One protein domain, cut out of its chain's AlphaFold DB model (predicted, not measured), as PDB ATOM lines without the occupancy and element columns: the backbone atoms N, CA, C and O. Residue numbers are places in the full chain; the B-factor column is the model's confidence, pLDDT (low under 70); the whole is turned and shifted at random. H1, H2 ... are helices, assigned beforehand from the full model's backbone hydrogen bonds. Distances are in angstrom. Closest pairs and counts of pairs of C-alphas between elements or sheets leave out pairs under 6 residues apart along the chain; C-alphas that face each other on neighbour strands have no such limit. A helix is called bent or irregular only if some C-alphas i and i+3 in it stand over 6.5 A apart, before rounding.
ATOM      1  N   ASN A   2     186.293 250.403 174.569       86.69
ATOM      2  CA  ASN A   2     187.276 251.232 175.271       86.69
ATOM      3  C   ASN A   2     188.428 250.354 175.809       86.69
ATOM      4  O   ASN A   2     188.170 249.407 176.552       86.69
ATOM      5  N   LEU A   3     189.688 250.650 175.465       89.31
ATOM      6  CA  LEU A   3     190.852 249.815 175.822       89.31
ATOM      7  C   LEU A   3     190.966 249.575 177.339       89.31
ATOM      8  O   LEU A   3     191.358 248.497 177.781       89.31
ATOM      9  N   LYS A   4     190.570 250.565 178.148       88.62
ATOM     10  CA  LYS A   4     190.535 250.458 179.615       88.62
ATOM     11  C   LYS A   4     189.525 249.416 180.103       88.62
ATOM     12  O   LYS A   4     189.805 248.702 181.058       88.62
ATOM     13  N   ILE A   5     188.367 249.327 179.447       92.50
ATOM     14  CA  ILE A   5     187.303 248.373 179.792       92.50
ATOM     15  C   ILE A   5     187.742 246.960 179.412       92.50
ATOM     16  O   ILE A   5     187.628 246.054 180.229       92.50
ATOM     17  N   PHE A   6     188.344 246.791 178.232       93.00
ATOM     18  CA  PHE A   6     188.890 245.500 177.810       93.00
ATOM     19  C   PHE A   6     189.953 244.972 178.782       93.00
ATOM     20  O   PHE A   6     189.863 243.832 179.221       93.00
ATOM     21  N   LYS A   7     190.917 245.813 179.188       93.38
ATOM     22  CA  LYS A   7     191.947 245.423 180.167       93.38
ATOM     23  C   LYS A   7     191.346 244.977 181.499       93.38
ATOM     24  O   LYS A   7     191.791 243.982 182.057       93.38
ATOM     25  N   LYS A   8     190.332 245.692 181.998       94.12
ATOM     26  CA  LYS A   8     189.633 245.314 183.235       94.12
ATOM     27  C   LYS A   8     188.956 243.954 183.096       94.12
ATOM     28  O   LYS A   8     189.175 243.094 183.936       94.12
ATOM     29  N   LEU A   9     188.192 243.748 182.025       94.81
ATOM     30  CA  LEU A   9     187.514 242.476 181.768       94.81
ATOM     31  C   LEU A   9     188.505 241.317 181.611       94.81
ATOM     32  O   LEU A   9     188.268 240.239 182.141       94.81
ATOM     33  N   PHE A  10     189.638 241.553 180.948       95.38
ATOM     34  CA  PHE A  10     190.695 240.558 180.803       95.38
ATOM     35  C   PHE A  10     191.323 240.168 182.147       95.38
ATOM     36  O   PHE A  10     191.474 238.983 182.424       95.38
ATOM     37  N   LEU A  11     191.643 241.144 183.004       95.06
ATOM     38  CA  LEU A  11     192.193 240.870 184.338       95.06
ATOM     39  C   LEU A  11     191.194 240.137 185.233       95.06
ATOM     40  O   LEU A  11     191.576 239.202 185.931       95.06
ATOM     41  N   ILE A  12     189.918 240.524 185.179       94.81
ATOM     42  CA  ILE A  12     188.842 239.826 185.890       94.81
ATOM     43  C   ILE A  12     188.748 238.379 185.391       94.81
ATOM     44  O   ILE A  12     188.719 237.453 186.195       94.81
ATOM     45  N   GLY A  13     188.762 238.169 184.073       95.62
ATOM     46  CA  GLY A  13     188.745 236.834 183.477       95.62
ATOM     47  C   GLY A  13     189.941 235.981 183.901       95.62
ATOM     48  O   GLY A  13     189.756 234.832 184.290       95.62
ATOM     49  N   LEU A  14     191.152 236.547 183.894       94.12
ATOM     50  CA  LEU A  14     192.359 235.869 184.375       94.12
ATOM     51  C   LEU A  14     192.257 235.485 185.850       94.12
ATOM     52  O   LEU A  14     192.661 234.384 186.218       94.12
ATOM     53  N   PHE A  15     191.707 236.370 186.679       92.81
ATOM     54  CA  PHE A  15     191.492 236.088 188.090       92.81
ATOM     55  C   PHE A  15     190.557 234.888 188.272       92.81
ATOM     56  O   PHE A  15     190.954 233.895 188.879       92.81
ATOM     57  N   PHE A  16     189.368 234.913 187.666       92.62
ATOM     58  CA  PHE A  16     188.441 233.780 187.743       92.62
ATOM     59  C   PHE A  16     189.039 232.491 187.175       92.62
ATOM     60  O   PHE A  16     188.883 231.429 187.771       92.62
ATOM     61  N   PHE A  17     189.772 232.585 186.066       92.50
ATOM     62  CA  PHE A  17     190.467 231.443 185.485       92.50
ATOM     63  C   PHE A  17     191.484 230.838 186.458       92.50
ATOM     64  O   PHE A  17     191.502 229.624 186.636       92.50
ATOM     65  N   SER A  18     192.292 231.668 187.128       86.00
ATOM     66  CA  SER A  18     193.267 231.190 188.116       86.00
ATOM     67  C   SER A  18     192.611 230.508 189.318       86.00
ATOM     68  O   SER A  18     193.087 229.459 189.743       86.00
ATOM     69  N   VAL A  19     191.490 231.044 189.813       86.19
ATOM     70  CA  VAL A  19     190.737 230.452 190.929       86.19
ATOM     71  C   VAL A  19     190.177 229.087 190.541       86.19
ATOM     72  O   VAL A  19     190.357 228.126 191.282       86.19
ATOM     73  N   VAL A  20     189.549 228.976 189.366       88.69
ATOM     74  CA  VAL A  20     189.018 227.693 188.879       88.69
ATOM     75  C   VAL A  20     190.147 226.690 188.693       88.69
ATOM     76  O   VAL A  20     190.060 225.587 189.221       88.69
ATOM     77  N   LEU A  21     191.225 227.087 188.010       88.25
ATOM     78  CA  LEU A  21     192.370 226.214 187.772       88.25
ATOM     79  C   LEU A  21     192.950 225.691 189.088       88.25
ATOM     80  O   LEU A  21     193.164 224.492 189.207       88.25
ATOM     81  N   SER A  22     193.147 226.569 190.074       84.38
ATOM     82  CA  SER A  22     193.660 226.202 191.396       84.38
ATOM     83  C   SER A  22     192.690 225.302 192.166       84.38
ATOM     84  O   SER A  22     193.115 224.335 192.790       84.38
ATOM     85  N   SER A  23     191.385 225.579 192.105       81.19
ATOM     86  CA  SER A  23     190.359 224.806 192.816       81.19
ATOM     87  C   SER A  23     190.144 223.411 192.236       81.19
ATOM     88  O   SER A  23     189.772 222.510 192.982       81.19
ATOM     89  N   THR A  24     190.327 223.225 190.929       86.44
ATOM     90  CA  THR A  24     190.125 221.930 190.258       86.44
ATOM     91  C   THR A  24     191.430 221.185 189.997       86.44
ATOM     92  O   THR A  24     191.433 220.162 189.313       86.44
ATOM     93  N   HIS A  25     192.555 221.718 190.473       85.88
ATOM     94  CA  HIS A  25     193.859 221.118 190.245       85.88
ATOM     95  C   HIS A  25     193.993 219.828 191.048       85.88
ATOM     96  O   HIS A  25     194.131 219.847 192.269       85.88
ATOM     97  N   HIS A  26     193.997 218.709 190.333       83.81
ATOM     98  CA  HIS A  26     194.277 217.394 190.884       83.81
ATOM     99  C   HIS A  26     195.276 216.675 189.986       83.81
ATOM    100  O   HIS A  26     195.151 216.674 188.760       83.81
ATOM    101  N   HIS A  27     196.267 216.042 190.605       81.19
ATOM    102  CA  HIS A  27     197.141 215.108 189.911       81.19
ATOM    103  C   HIS A  27     196.492 213.721 189.848       81.19
ATOM    104  O   HIS A  27     195.679 213.360 190.695       81.19
ATOM    105  N   TYR A  28     196.868 212.930 188.840       80.12
ATOM    106  CA  TYR A  28     196.337 211.579 188.620       80.12
ATOM    107  C   TYR A  28     196.597 210.617 189.784       80.12
ATOM    108  O   TYR A  28     195.829 209.686 190.002       80.12
ATOM    109  N   ASP A  29     197.682 210.833 190.519       81.50
ATOM    110  CA  ASP A  29     198.079 210.052 191.686       81.50
ATOM    111  C   ASP A  29     197.459 210.567 192.994       81.50
ATOM    112  O   ASP A  29     197.685 209.973 194.048       81.50
ATOM    113  N   LEU A  30     196.659 211.641 192.912       75.81
ATOM    114  CA  LEU A  30     195.921 212.263 194.012       75.81
ATOM    115  C   LEU A  30     196.816 212.710 195.179       75.81
ATOM    116  O   LEU A  30     196.353 212.797 196.318       75.81
ATOM    117  N   LYS A  31     198.094 213.003 194.908       75.00
ATOM    118  CA  LYS A  31     199.067 213.436 195.915       75.00
ATOM    119  C   LYS A  31     199.556 214.865 195.658       75.00
ATOM    120  O   LYS A  31     199.619 215.302 194.507       75.00
ATOM    121  N   PRO A  32     199.907 215.608 196.722       75.06
ATOM    122  CA  PRO A  32     200.541 216.910 196.590       75.06
ATOM    123  C   PRO A  32     202.013 216.770 196.180       75.06
ATOM    124  O   PRO A  32     202.734 215.922 196.708       75.06
ATOM    125  N   HIS A  33     202.474 217.654 195.292       77.75
ATOM    126  CA  HIS A  33     203.865 217.699 194.848       77.75
ATOM    127  C   HIS A  33     204.515 219.056 195.134       77.75
ATOM    128  O   HIS A  33     203.947 220.100 194.820       77.75
ATOM    129  N   TYR A  34     205.733 219.055 195.683       79.06
ATOM    130  CA  TYR A  34     206.466 220.284 196.023       79.06
ATOM    131  C   TYR A  34     207.088 221.001 194.816       79.06
ATOM    132  O   TYR A  34     207.489 222.157 194.925       79.06
ATOM    133  N   ASP A  35     207.166 220.340 193.661       79.38
ATOM    134  CA  ASP A  35     207.555 220.942 192.383       79.38
ATOM    135  C   ASP A  35     206.356 221.541 191.622       79.38
ATOM    136  O   ASP A  35     206.551 222.246 190.629       79.38
ATOM    137  N   CYS A  36     205.122 221.327 192.103       78.31
ATOM    138  CA  CYS A  36     203.911 221.940 191.570       78.31
ATOM    139  C   CYS A  36     203.528 223.200 192.376       78.31
ATOM    140  O   CYS A  36     203.105 223.087 193.529       78.31
ATOM    141  N   PRO A  37     203.579 224.410 191.781       80.44
ATOM    142  CA  PRO A  37     203.262 225.653 192.490       80.44
ATOM    143  C   PRO A  37     201.835 225.710 193.049       80.44
ATOM    144  O   PRO A  37     201.614 226.330 194.085       80.44
ATOM    145  N   ILE A  38     200.877 225.060 192.376       82.88
ATOM    146  CA  ILE A  38     199.476 225.016 192.814       82.88
ATOM    147  C   ILE A  38     199.348 224.153 194.074       82.88
ATOM    148  O   ILE A  38     198.723 224.580 195.040       82.88
ATOM    149  N   CYS A  39     200.001 222.988 194.111       81.00
ATOM    150  CA  CYS A  39     200.013 222.142 195.302       81.00
ATOM    151  C   CYS A  39     200.693 222.837 196.484       81.00
ATOM    152  O   CYS A  39     200.168 222.793 197.588       81.00
ATOM    153  N   VAL A  40     201.820 223.523 196.265       79.38
ATOM    154  CA  VAL A  40     202.500 224.279 197.333       79.38
ATOM    155  C   VAL A  40     201.590 225.368 197.910       79.38
ATOM    156  O   VAL A  40     201.539 225.542 199.125       79.38
ATOM    157  N   PHE A  41     200.844 226.074 197.058       78.81
ATOM    158  CA  PHE A  41     199.872 227.071 197.502       78.81
ATOM    159  C   PHE A  41     198.749 226.446 198.349       78.81
ATOM    160  O   PHE A  41     198.505 226.911 199.458       78.81
ATOM    161  N   GLN A  42     198.145 225.349 197.879       79.88
ATOM    162  CA  GLN A  42     197.091 224.625 198.605       79.88
ATOM    163  C   GLN A  42     197.571 224.091 199.968       79.88
ATOM    164  O   GLN A  42     196.848 224.179 200.959       79.88
ATOM    165  N   ILE A  43     198.796 223.557 200.039       80.19
ATOM    166  CA  ILE A  43     199.394 223.069 201.293       80.19
ATOM    167  C   ILE A  43     199.549 224.223 202.287       80.19
ATOM    168  O   ILE A  43     199.169 224.080 203.443       80.19
ATOM    169  N   ASN A  44     200.066 225.369 201.839       73.25
ATOM    170  CA  ASN A  44     200.280 226.528 202.705       73.25
ATOM    171  C   ASN A  44     198.967 227.109 203.250       73.25
ATOM    172  O   ASN A  44     198.939 227.498 204.412       73.25
ATOM    173  N   GLU A  45     197.892 227.142 202.453       70.75
ATOM    174  CA  GLU A  45     196.565 227.568 202.935       70.75
ATOM    175  C   GLU A  45     195.960 226.575 203.942       70.75
ATOM    176  O   GLU A  45     195.242 226.972 204.852       70.75
ATOM    177  N   THR A  46     196.264 225.280 203.819       66.62
ATOM    178  CA  THR A  46     195.704 224.247 204.711       66.62
ATOM    179  C   THR A  46     196.385 224.225 206.090       66.62
ATOM    180  O   THR A  46     195.829 223.698 207.048       66.62
ATOM    181  N   LEU A  47     197.582 224.806 206.218       62.03
ATOM    182  CA  LEU A  47     198.388 224.817 207.448       62.03
ATOM    183  C   LEU A  47     198.009 225.936 208.444       62.03
ATOM    184  O   LEU A  47     198.785 226.230 209.347       62.03
ATOM    185  N   GLU A  48     196.836 226.563 208.312       54.09
ATOM    186  CA  GLU A  48     196.385 227.663 209.187       54.09
ATOM    187  C   GLU A  48     196.061 227.261 210.645       54.09
ATOM    188  O   GLU A  48     195.733 228.135 211.451       54.09
ATOM    189  N   GLU A  49     196.195 225.990 211.047       51.00
ATOM    190  CA  GLU A  49     196.193 225.658 212.477       51.00
ATOM    191  C   GLU A  49     197.534 226.048 213.126       51.00
ATOM    192  O   GLU A  49     198.590 225.565 212.710       51.00
TER     193      GLU A  49
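What this domain is: This is residues 2 to 49 of the 91 residues of an uncharacterized protein of Hydrogenothermus sp (UniProt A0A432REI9). A long helix, H1, and a short helix, H2, make a loose L: the end of H1 comes near the start of H2, and a long loop of residues 24 to 36 swings out beyond this corner and folds back to it. Residues 2 to 17, of which 3 to 17 belong to H1, stick out as a free arm that makes most of the length. The printed part has 48 residues with two named helices, H1 then H2, and no named strand; the class is all helix. It is only just extended, close to loose, with a radius of gyration of the C-alphas of 14.8 A, and its elongated outline spans 44 by 28 by 16 A.

How they stand to each other: H1, residues 3 to 23, and H2, residues 37 to 46, are close but not clearly touching, with 1 pair of C-alphas within 8 A. The closest C-alphas of the two helices, those of Ser 22 and Ile 38, are 6.1 A apart. Their centres are 20.8 A apart. Their lines stand at a steep tilt of 69.8 degrees, only just short of about perpendicular, and they run the same way. In H1 and H2 every O i to N i+4 pair is within hydrogen-bond range.

Where its parts are: H1 begins at C-alpha 3 (190.852, 249.815, 175.822) and ends at C-alpha 23 (190.359, 224.806, 192.816), 30.2 A from first to last C-alpha. H2 measures 14.4 A from C-alpha 37 to C-alpha 46, which is at (195.704, 224.247, 204.711). Neither helix is bent.

The domain as a whole: The two C-alphas farthest apart, those of Asn 2 and Glu 49, are 46.0 A apart. The printed part has no cut. The link from H1 to H2, 13 residues, is long. Residues 44 to 49, of which 44 to 46 belong to H2, stand free. The mean pLDDT of the printed part is 82.9, and residues 46 to 49 are under 70.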